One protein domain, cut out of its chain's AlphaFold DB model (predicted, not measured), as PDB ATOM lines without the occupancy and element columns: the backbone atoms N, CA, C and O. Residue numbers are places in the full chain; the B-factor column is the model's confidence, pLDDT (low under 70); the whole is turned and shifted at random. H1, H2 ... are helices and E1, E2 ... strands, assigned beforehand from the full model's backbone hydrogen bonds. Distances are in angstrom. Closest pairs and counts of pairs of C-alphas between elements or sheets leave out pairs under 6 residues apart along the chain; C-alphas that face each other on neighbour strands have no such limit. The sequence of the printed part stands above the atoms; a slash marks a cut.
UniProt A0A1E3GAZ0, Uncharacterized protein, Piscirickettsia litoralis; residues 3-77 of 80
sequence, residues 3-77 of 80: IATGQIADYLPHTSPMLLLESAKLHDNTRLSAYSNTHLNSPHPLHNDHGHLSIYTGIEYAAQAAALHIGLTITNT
ATOM      1  N   ILE A   3      31.815  13.228  -5.831       93.00
ATOM      2  CA  ILE A   3      30.390  13.131  -5.513       93.00
ATOM      3  C   ILE A   3      30.114  11.757  -4.905       93.00
ATOM      4  O   ILE A   3      30.620  10.752  -5.412       93.00
ATOM      5  N   ALA A   4      29.337  11.722  -3.825       94.06
ATOM      6  CA  ALA A   4      28.957  10.500  -3.114       94.06
ATOM      7  C   ALA A   4      27.533  10.039  -3.474       94.06
ATOM      8  O   ALA A   4      26.738  10.829  -3.981       94.06
ATOM      9  N   THR A   5      27.184   8.787  -3.150       90.25
ATOM     10  CA  THR A   5      25.888   8.146  -3.451       90.25
ATOM     11  C   THR A   5      24.670   9.040  -3.217       90.25
ATOM     12  O   THR A   5      23.795   9.113  -4.073       90.25
ATOM     13  N   GLY A   6      24.620   9.744  -2.079       87.00
ATOM     14  CA  GLY A   6      23.479  10.597  -1.725       87.00
ATOM     15  C   GLY A   6      23.236  11.726  -2.724       87.00
ATOM     16  O   GLY A   6      22.094  12.022  -3.031       87.00
ATOM     17  N   GLN A   7      24.303  12.295  -3.281       91.94
ATOM     18  CA  GLN A   7      24.217  13.325  -4.316       91.94
ATOM     19  C   GLN A   7      23.982  12.707  -5.699       91.94
ATOM     20  O   GLN A   7      23.338  13.314  -6.541       91.94
ATOM     21  N   ILE A   8      24.499  11.499  -5.960       95.94
ATOM     22  CA  ILE A   8      24.261  10.783  -7.226       95.94
ATOM     23  C   ILE A   8      22.761  10.512  -7.420       95.94
ATOM     24  O   ILE A   8      22.270  10.608  -8.544       95.94
ATOM     25  N   ALA A   9      22.037  10.216  -6.337       95.00
ATOM     26  CA  ALA A   9      20.595   9.976  -6.358       95.00
ATOM     27  C   ALA A   9      19.776  11.169  -6.891       95.00
ATOM     28  O   ALA A   9      18.679  10.963  -7.397       95.00
ATOM     29  N   ASP A  10      20.314  12.392  -6.850       94.25
ATOM     30  CA  ASP A  10      19.645  13.579  -7.399       94.25
ATOM     31  C   ASP A  10      19.709  13.642  -8.938       94.25
ATOM     32  O   ASP A  10      18.934  14.357  -9.571       94.25
ATOM     33  N   TYR A  11      20.632  12.896  -9.557       95.44
ATOM     34  CA  TYR A  11      20.867  12.906 -11.009       95.44
ATOM     35  C   TYR A  11      20.291  11.691 -11.733       95.44
ATOM     36  O   TYR A  11      20.224  11.686 -12.963       95.44
ATOM     37  N   LEU A  12      19.917  10.642 -11.000       95.56
ATOM     38  CA  LEU A  12      19.450   9.378 -11.560       95.56
ATOM     39  C   LEU A  12      18.051   9.047 -11.028       95.56
ATOM     40  O   LEU A  12      17.779   9.271  -9.857       95.56
ATOM     41  N   PRO A  13      17.176   8.420 -11.836       94.94
ATOM     42  CA  PRO A  13      15.874   7.952 -11.355       94.94
ATOM     43  C   PRO A  13      15.980   6.711 -10.444       94.94
ATOM     44  O   PRO A  13      14.979   6.248  -9.904       94.94
ATOM     45  N   HIS A  14      17.179   6.138 -10.314       96.19
ATOM     46  CA  HIS A  14      17.438   4.930  -9.543       96.19
ATOM     47  C   HIS A  14      17.528   5.228  -8.047       96.19
ATOM     48  O   HIS A  14      18.140   6.206  -7.623       96.19
ATOM     49  N   THR A  15      17.003   4.312  -7.242       93.25
ATOM     50  CA  THR A  15      17.119   4.327  -5.780       93.25
ATOM     51  C   THR A  15      17.711   3.013  -5.288       93.25
ATOM     52  O   THR A  15      17.784   2.033  -6.032       93.25
ATOM     53  N   SER A  16      18.173   2.976  -4.035       91.19
ATOM     54  CA  SER A  16      18.671   1.738  -3.428       91.19
ATOM     55  C   SER A  16      17.612   0.623  -3.504       91.19
ATOM     56  O   SER A  16      16.444   0.893  -3.215       91.19
ATOM     57  N   PRO A  17      17.984  -0.619  -3.865       93.81
ATOM     58  CA  PRO A  17      19.347  -1.107  -4.125       93.81
ATOM     59  C   PRO A  17      19.835  -0.944  -5.579       93.81
ATOM     60  O   PRO A  17      20.974  -1.289  -5.873       93.81
ATOM     61  N   MET A  18      19.000  -0.441  -6.493       96.31
ATOM     62  CA  MET A  18      19.304  -0.294  -7.927       96.31
ATOM     63  C   MET A  18      20.150   0.936  -8.279       96.31
ATOM     64  O   MET A  18      20.553   1.084  -9.430       96.31
ATOM     65  N   LEU A  19      20.446   1.808  -7.316       97.25
ATOM     66  CA  LEU A  19      21.483   2.823  -7.464       97.25
ATOM     67  C   LEU A  19      22.850   2.155  -7.278       97.25
ATOM     68  O   LEU A  19      23.313   1.966  -6.155       97.25
ATOM     69  N   LEU A  20      23.473   1.750  -8.386       97.81
ATOM     70  CA  LEU A  20      24.626   0.851  -8.358       97.81
ATOM     71  C   LEU A  20      25.955   1.572  -8.120       97.81
ATOM     72  O   LEU A  20      26.945   0.910  -7.818       97.81
ATOM     73  N   LEU A  21      26.005   2.899  -8.249       97.81
ATOM     74  CA  LEU A  21      27.218   3.705  -8.076       97.81
ATOM     75  C   LEU A  21      27.336   4.250  -6.649       97.81
ATOM     76  O   LEU A  21      26.384   4.818  -6.123       97.81
ATOM     77  N   GLU A  22      28.524   4.144  -6.050       97.38
ATOM     78  CA  GLU A  22      28.774   4.646  -4.688       97.38
ATOM     79  C   GLU A  22      29.458   6.014  -4.686       97.38
ATOM     80  O   GLU A  22      29.249   6.857  -3.813       97.38
ATOM     81  N   SER A  23      30.311   6.261  -5.674       97.75
ATOM     82  CA  SER A  23      30.933   7.568  -5.844       97.75
ATOM     83  C   SER A  23      31.337   7.811  -7.286       97.75
ATOM     84  O   SER A  23      31.487   6.882  -8.084       97.75
ATOM     85  N   ALA A  24      31.533   9.080  -7.626       97.88
ATOM     86  CA  ALA A  24      32.057   9.472  -8.918       97.88
ATOM     87  C   ALA A  24      32.954  10.702  -8.815       97.88
ATOM     88  O   ALA A  24      32.751  11.594  -7.989       97.88
ATOM     89  N   LYS A  25      33.940  10.765  -9.707       97.00
ATOM     90  CA  LYS A  25      34.802  11.917  -9.926       97.00
ATOM     91  C   LYS A  25      34.616  12.413 -11.354       97.00
ATOM     92  O   LYS A  25      35.058  11.758 -12.298       97.00
ATOM     93  N   LEU A  26      34.009  13.588 -11.501       95.75
ATOM     94  CA  LEU A  26      34.054  14.347 -12.750       95.75
ATOM     95  C   LEU A  26      35.433  15.004 -12.859       95.75
ATOM     96  O   LEU A  26      35.808  15.781 -11.969       95.75
ATOM     97  N   HIS A  27      36.187  14.674 -13.906       93.69
ATOM     98  CA  HIS A  27      37.491  15.286 -14.180       93.69
ATOM     99  C   HIS A  27      37.327  16.532 -15.044       93.69
ATOM    100  O   HIS A  27      37.901  17.569 -14.729       93.69
ATOM    101  N   ASP A  28      36.495  16.426 -16.077       92.19
ATOM    102  CA  ASP A  28      36.136  17.485 -17.016       92.19
ATOM    103  C   ASP A  28      34.808  17.123 -17.714       92.19
ATOM    104  O   ASP A  28      34.257  16.049 -17.477       92.19
ATOM    105  N   ASN A  29      34.310  17.996 -18.595       91.94
ATOM    106  CA  ASN A  29      33.033  17.825 -19.310       91.94
ATOM    107  C   ASN A  29      32.991  16.621 -20.274       91.94
ATOM    108  O   ASN A  29      31.958  16.361 -20.891       91.94
ATOM    109  N   THR A  30      34.109  15.918 -20.458       94.06
ATOM    110  CA  THR A  30      34.242  14.753 -21.340       94.06
ATOM    111  C   THR A  30      34.596  13.472 -20.587       94.06
ATOM    112  O   THR A  30      34.543  12.389 -21.174       94.06
ATOM    113  N   ARG A  31      34.969  13.556 -19.300       95.94
ATOM    114  CA  ARG A  31      35.517  12.428 -18.537       95.94
ATOM    115  C   ARG A  31      34.986  12.364 -17.111       95.94
ATOM    116  O   ARG A  31      35.220  13.247 -16.282       95.94
ATOM    117  N   LEU A  32      34.426  11.203 -16.785       96.94
ATOM    118  CA  LEU A  32      34.008  10.819 -15.443       96.94
ATOM    119  C   LEU A  32      34.569   9.438 -15.080       96.94
ATOM    120  O   LEU A  32      34.622   8.537 -15.912       96.94
ATOM    121  N   SER A  33      34.982   9.268 -13.825       98.12
ATOM    122  CA  SER A  33      35.278   7.957 -13.236       98.12
ATOM    123  C   SER A  33      34.253   7.659 -12.151       98.12
ATOM    124  O   SER A  33      34.137   8.438 -11.210       98.12
ATOM    125  N   ALA A  34      33.521   6.554 -12.279       97.94
ATOM    126  CA  ALA A  34      32.601   6.064 -11.257       97.94
ATOM    127  C   ALA A  34      33.212   4.862 -10.529       97.94
ATOM    128  O   ALA A  34      33.962   4.088 -11.126       97.94
ATOM    129  N   TYR A  35      32.889   4.715  -9.249       97.94
ATOM    130  CA  TYR A  35      33.420   3.673  -8.379       97.94
ATOM    131  C   TYR A  35      32.283   3.007  -7.617       97.94
ATOM    132  O   TYR A  35      31.350   3.677  -7.158       97.94
ATOM    133  N   SER A  36      32.366   1.684  -7.495       97.25
ATOM    134  CA  SER A  36      31.395   0.905  -6.745       97.25
ATOM    135  C   SER A  36      31.903  -0.494  -6.411       97.25
ATOM    136  O   SER A  36      32.494  -1.168  -7.256       97.25
ATOM    137  N   ASN A  37      31.592  -0.948  -5.203       96.69
ATOM    138  CA  ASN A  37      31.736  -2.322  -4.741       96.69
ATOM    139  C   ASN A  37      30.388  -3.039  -4.614       96.69
ATOM    140  O   ASN A  37      30.350  -4.169  -4.132       96.69
ATOM    141  N   THR A  38      29.281  -2.428  -5.057       95.88
ATOM    142  CA  THR A  38      27.941  -2.989  -4.826       95.88
ATOM    143  C   THR A  38      27.754  -4.365  -5.452       95.88
ATOM    144  O   THR A  38      26.987  -5.141  -4.905       95.88
ATOM    145  N   HIS A  39      28.517  -4.723  -6.490       95.25
ATOM    146  CA  HIS A  39      28.525  -6.054  -7.113       95.25
ATOM    147  C   HIS A  39      28.921  -7.191  -6.153       95.25
ATOM    148  O   HIS A  39      28.660  -8.355  -6.444       95.25
ATOM    149  N   LEU A  40      29.559  -6.867  -5.022       95.12
ATOM    150  CA  LEU A  40      29.898  -7.810  -3.952       95.12
ATOM    151  C   LEU A  40      28.755  -7.995  -2.941       95.12
ATOM    152  O   LEU A  40      28.829  -8.880  -2.088       95.12
ATOM    153  N   ASN A  41      27.715  -7.160  -3.002       93.81
ATOM    154  CA  ASN A  41      26.598  -7.226  -2.072       93.81
ATOM    155  C   ASN A  41      25.763  -8.478  -2.331       93.81
ATOM    156  O   ASN A  41      25.409  -8.796  -3.464       93.81
ATOM    157  N   SER A  42      25.373  -9.147  -1.250       90.81
ATOM    158  CA  SER A  42      24.377 -10.208  -1.288       90.81
ATOM    159  C   SER A  42      23.260  -9.870  -0.295       90.81
ATOM    160  O   SER A  42      23.545  -9.753   0.899       90.81
ATOM    161  N   PRO A  43      22.008  -9.678  -0.755       90.44
ATOM    162  CA  PRO A  43      21.549  -9.801  -2.144       90.44
ATOM    163  C   PRO A  43      21.936  -8.597  -3.029       90.44
ATOM    164  O   PRO A  43      21.851  -7.448  -2.597       90.44
ATOM    165  N   HIS A  44      22.287  -8.857  -4.293       95.81
ATOM    166  CA  HIS A  44      22.364  -7.843  -5.349       95.81
ATOM    167  C   HIS A  44      21.035  -7.807  -6.114       95.81
ATOM    168  O   HIS A  44      20.522  -8.872  -6.460       95.81
ATOM    169  N   PRO A  45      20.489  -6.632  -6.476       95.81
ATOM    170  CA  PRO A  45      19.194  -6.554  -7.165       95.81
ATOM    171  C   PRO A  45      19.180  -7.145  -8.580       95.81
ATOM    172  O   PRO A  45      18.119  -7.367  -9.147       95.81
ATOM    173  N   LEU A  46      20.363  -7.394  -9.143       96.69
ATOM    174  CA  LEU A  46      20.559  -8.018 -10.458       96.69
ATOM    175  C   LEU A  46      21.079  -9.457 -10.371       96.69
ATOM    176  O   LEU A  46      21.493 -10.012 -11.389       96.69
ATOM    177  N   HIS A  47      21.101 -10.058  -9.177       96.31
ATOM    178  CA  HIS A  47      21.315 -11.498  -9.084       96.31
ATOM    179  C   HIS A  47      20.209 -12.225  -9.846       96.31
ATOM    180  O   HIS A  47      19.033 -11.885  -9.736       96.31
ATOM    181  N   ASN A  48      20.589 -13.247 -10.606       94.00
ATOM    182  CA  ASN A  48      19.620 -14.218 -11.091       94.00
ATOM    183  C   ASN A  48      19.094 -15.085  -9.930       94.00
ATOM    184  O   ASN A  48      19.582 -15.001  -8.801       94.00
ATOM    185  N   ASP A  49      18.166 -15.993 -10.229       92.62
ATOM    186  CA  ASP A  49      17.569 -16.904  -9.236       92.62
ATOM    187  C   ASP A  49      18.590 -17.816  -8.521       92.62
ATOM    188  O   ASP A  49      18.280 -18.411  -7.492       92.62
ATOM    189  N   HIS A  50      19.819 -17.912  -9.040       92.62
ATOM    190  CA  HIS A  50      20.922 -18.686  -8.463       92.62
ATOM    191  C   HIS A  50      21.921 -17.818  -7.677       92.62
ATOM    192  O   HIS A  50      22.941 -18.330  -7.224       92.62
ATOM    193  N   GLY A  51      21.666 -16.515  -7.516       93.38
ATOM    194  CA  GLY A  51      22.543 -15.609  -6.770       93.38
ATOM    195  C   GLY A  51      23.781 -15.133  -7.538       93.38
ATOM    196  O   GLY A  51      24.732 -14.678  -6.914       93.38
ATOM    197  N   HIS A  52      23.807 -15.248  -8.870       94.19
ATOM    198  CA  HIS A  52      24.949 -14.837  -9.697       94.19
ATOM    199  C   HIS A  52      24.668 -13.552 -10.479       94.19
ATOM    200  O   HIS A  52      23.550 -13.333 -10.947       94.19
ATOM    201  N   LEU A  53      25.711 -12.744 -10.694       96.44
ATOM    202  CA  LEU A  53      25.680 -11.610 -11.618       96.44
ATOM    203  C   LEU A  53      26.089 -12.030 -13.024       96.44
ATOM    204  O   LEU A  53      27.091 -12.715 -13.229       96.44
ATOM    205  N   SER A  54      25.314 -11.580 -14.006       95.19
ATOM    206  CA  SER A  54      25.681 -11.708 -15.411       95.19
ATOM    207  C   SER A  54      26.722 -10.655 -15.787       95.19
ATOM    208  O   SER A  54      26.763  -9.571 -15.210       95.19
ATOM    209  N   ILE A  55      27.499 -10.907 -16.842       94.12
ATOM    210  CA  ILE A  55      28.364  -9.883 -17.443       94.12
ATOM    211  C   ILE A  55      27.577  -8.632 -17.866       94.12
ATOM    212  O   ILE A  55      28.101  -7.521 -17.817       94.12
ATOM    213  N   TYR A  56      26.293  -8.794 -18.212       94.81
ATOM    214  CA  TYR A  56      25.407  -7.682 -18.565       94.81
ATOM    215  C   TYR A  56      25.184  -6.706 -17.411       94.81
ATOM    216  O   TYR A  56      24.898  -5.541 -17.662       94.81
ATOM    217  N   THR A  57      25.390  -7.130 -16.161       95.94
ATOM    218  CA  THR A  57      25.376  -6.221 -15.016       95.94
ATOM    219  C   THR A  57      26.377  -5.083 -15.215       95.94
ATOM    220  O   THR A  57      26.028  -3.937 -14.970       95.94
ATOM    221  N   GLY A  58      27.569  -5.342 -15.766       96.50
ATOM    222  CA  GLY A  58      28.550  -4.288 -16.054       96.50
ATOM    223  C   GLY A  58      28.042  -3.205 -17.019       96.50
ATOM    224  O   GLY A  58      28.445  -2.048 -16.903       96.50
ATOM    225  N   ILE A  59      27.117  -3.549 -17.923       97.75
ATOM    226  CA  ILE A  59      26.480  -2.585 -18.833       97.75
ATOM    227  C   ILE A  59      25.596  -1.617 -18.044       97.75
ATOM    228  O   ILE A  59      25.636  -0.422 -18.314       97.75
ATOM    229  N   GLU A  60      24.863  -2.098 -17.040       97.88
ATOM    230  CA  GLU A  60      24.026  -1.246 -16.186       97.88
ATOM    231  C   GLU A  60      24.874  -0.254 -15.373       97.88
ATOM    232  O   GLU A  60      24.564   0.936 -15.329       97.88
ATOM    233  N   TYR A  61      26.010  -0.692 -14.816       98.06
ATOM    234  CA  TYR A  61      26.955   0.218 -14.148       98.06
ATOM    235  C   TYR A  61      27.458   1.309 -15.103       98.06
ATOM    236  O   TYR A  61      27.496   2.488 -14.742       98.06
ATOM    237  N   ALA A  62      27.830   0.929 -16.329       98.19
ATOM    238  CA  ALA A  62      28.284   1.875 -17.342       98.19
ATOM    239  C   ALA A  62      27.165   2.841 -17.771       98.19
ATOM    240  O   ALA A  62      27.417   4.036 -17.927       98.19
ATOM    241  N   ALA A  63      25.932   2.349 -17.913       98.25
ATOM    242  CA  ALA A  63      24.769   3.150 -18.276       98.25
ATOM    243  C   ALA A  63      24.442   4.195 -17.198       98.25
ATOM    244  O   ALA A  63      24.295   5.376 -17.517       98.25
ATOM    245  N   GLN A  64      24.418   3.803 -15.919       98.31
ATOM    246  CA  GLN A  64      24.225   4.745 -14.813       98.31
ATOM    247  C   GLN A  64      25.353   5.782 -14.746       98.31
ATOM    248  O   GLN A  64      25.089   6.965 -14.532       98.31
ATOM    249  N   ALA A  65      26.607   5.378 -14.986       98.38
ATOM    250  CA  ALA A  65      27.741   6.302 -14.994       98.38
ATOM    251  C   ALA A  65      27.658   7.310 -16.151       98.38
ATOM    252  O   ALA A  65      27.958   8.491 -15.960       98.38
ATOM    253  N   ALA A  66      27.213   6.873 -17.331       98.00
ATOM    254  CA  ALA A  66      26.985   7.745 -18.479       98.00
ATOM    255  C   ALA A  66      25.847   8.746 -18.221       98.00
ATOM    256  O   ALA A  66      26.002   9.935 -18.502       98.00
ATOM    257  N   ALA A  67      24.736   8.294 -17.633       97.56
ATOM    258  CA  ALA A  67      23.628   9.167 -17.252       97.56
ATOM    259  C   ALA A  67      24.058  10.213 -16.207       97.56
ATOM    260  O   ALA A  67      23.793  11.404 -16.380       97.56
ATOM    261  N   LEU A  68      24.809   9.796 -15.179       97.38
ATOM    262  CA  LEU A  68      25.374  10.702 -14.179       97.38
ATOM    263  C   LEU A  68      26.312  11.735 -14.820       97.38
ATOM    264  O   LEU A  68      26.242  12.916 -14.493       97.38
ATOM    265  N   HIS A  69      27.169  11.309 -15.753       97.38
ATOM    266  CA  HIS A  69      28.065  12.213 -16.473       97.38
ATOM    267  C   HIS A  69      27.291  13.315 -17.207       97.38
ATOM    268  O   HIS A  69      27.637  14.485 -17.065       97.38
ATOM    269  N   ILE A  70      26.217  12.967 -17.921       95.06
ATOM    270  CA  ILE A  70      25.372  13.952 -18.609       95.06
ATOM    271  C   ILE A  70      24.752  14.931 -17.606       95.06
ATOM    272  O   ILE A  70      24.860  16.143 -17.799       95.06
ATOM    273  N   GLY A  71      24.158  14.424 -16.519       94.38
ATOM    274  CA  GLY A  71      23.547  15.261 -15.483       94.38
ATOM    275  C   GLY A  71      24.528  16.284 -14.907       94.38
ATOM    276  O   GLY A  71      24.226  17.474 -14.841       94.38
ATOM    277  N   LEU A  72      25.745  15.843 -14.585       93.69
ATOM    278  CA  LEU A  72      26.786  16.706 -14.031       93.69
ATOM    279  C   LEU A  72      27.330  17.721 -15.035       93.69
ATOM    280  O   LEU A  72      27.571  18.871 -14.666       93.69
ATOM    281  N   THR A  73      27.533  17.323 -16.289       92.56
ATOM    282  CA  THR A  73      28.065  18.214 -17.327       92.56
ATOM    283  C   THR A  73      27.068  19.316 -17.675       92.56
ATOM    284  O   THR A  73      27.465  20.475 -17.795       92.56
ATOM    285  N   ILE A  74      25.769  19.004 -17.744       89.19
ATOM    286  CA  ILE A  74      24.722  20.014 -17.960       89.19
ATOM    287  C   ILE A  74      24.702  21.013 -16.799       89.19
ATOM    288  O   ILE A  74      24.722  22.215 -17.040       89.19
ATOM    289  N   THR A  75      24.747  20.545 -15.546       79.00
ATOM    290  CA  THR A  75      24.751  21.451 -14.379       79.00
ATOM    291  C   THR A  75      26.020  22.293 -14.238       79.00
ATOM    292  O   THR A  75      25.968  23.370 -13.654       79.00
ATOM    293  N   ASN A  76      27.158  21.824 -14.762       71.50
ATOM    294  CA  ASN A  76      28.428  22.558 -14.729       71.50
ATOM    295  C   ASN A  76      28.641  23.460 -15.954       71.50
ATOM    296  O   ASN A  76      29.643  24.173 -16.016       71.50
ATOM    297  N   THR A  77      27.730  23.439 -16.929       61.25
ATOM    298  CA  THR A  77      27.779  24.370 -18.057       61.25
ATOM    299  C   THR A  77      27.130  25.686 -17.612       61.25
ATOM    300  O   THR A  77      25.971  25.665 -17.197       61.25
TER     301      THR A  77
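Overview. This is residues 3 to 77 of the 80 residues of an uncharacterized protein of Piscirickettsia litoralis (UniProt A0A1E3GAZ0). A hairpin of two strands, E1 and E2, packs on one long helix, H2, and the long loop of residues 36 to 56 reaches past the first residues of H2 to make one end of a rod. The short H1 lies near the first residue of E1. The printed part has 75 residues, with two named helices and two named strands in the order H1, E1, E2, H2; the sheet, E1 - E2, is antiparallel. The class is mixed, helices and strands, with 35 residues, under half, in named elements. The whole is compact, with a radius of gyration of the C-alphas of 12.8 A, and spans 45 by 21 by 17 A.

Along the chain. Find C-alpha 23 at (30.933, 7.568, -5.844); from there E1, residues 23 to 28, runs 15.8 A. E2, residues 31 to 35, covers 13.6 A. H2, residues 57 to 76, runs 28.9 A and ends at C-alpha 76 at (28.428, 22.558, -14.729). H1, residues 5 to 8, begins at C-alpha 5 at (25.888, 8.146, -3.451) and is 4.9 A long.

Arrangement. Look first at the hairpin E1 and E2, antiparallel at 167 degrees, where N 25 and O 33 are 2.8 A apart and N 35 and O 23 2.8 A, within hydrogen-bond range. The closest C-alphas of E2 and H2 are those of Ala 34 and Ala 65, 6.1 A apart. Residues 3 to 4 pair antiparallel with residues 23 to 24 of E1. H1 and H2 are close but not clearly touching: their closest C-alphas, of Ile 8 and Leu 68, are 7.0 A apart. H1 and E2 are apart. In H2 every O i to N i+4 pair is within hydrogen-bond range; H1 is too short for such a pair.

Size, cuts and confidence. The C-alphas farthest apart, of His 50 and Thr 77, are 44.6 A from each other. The printed part has no cut. The links H1 to E1 and E2 to H2 are long. Residue 77 has a pLDDT under 70.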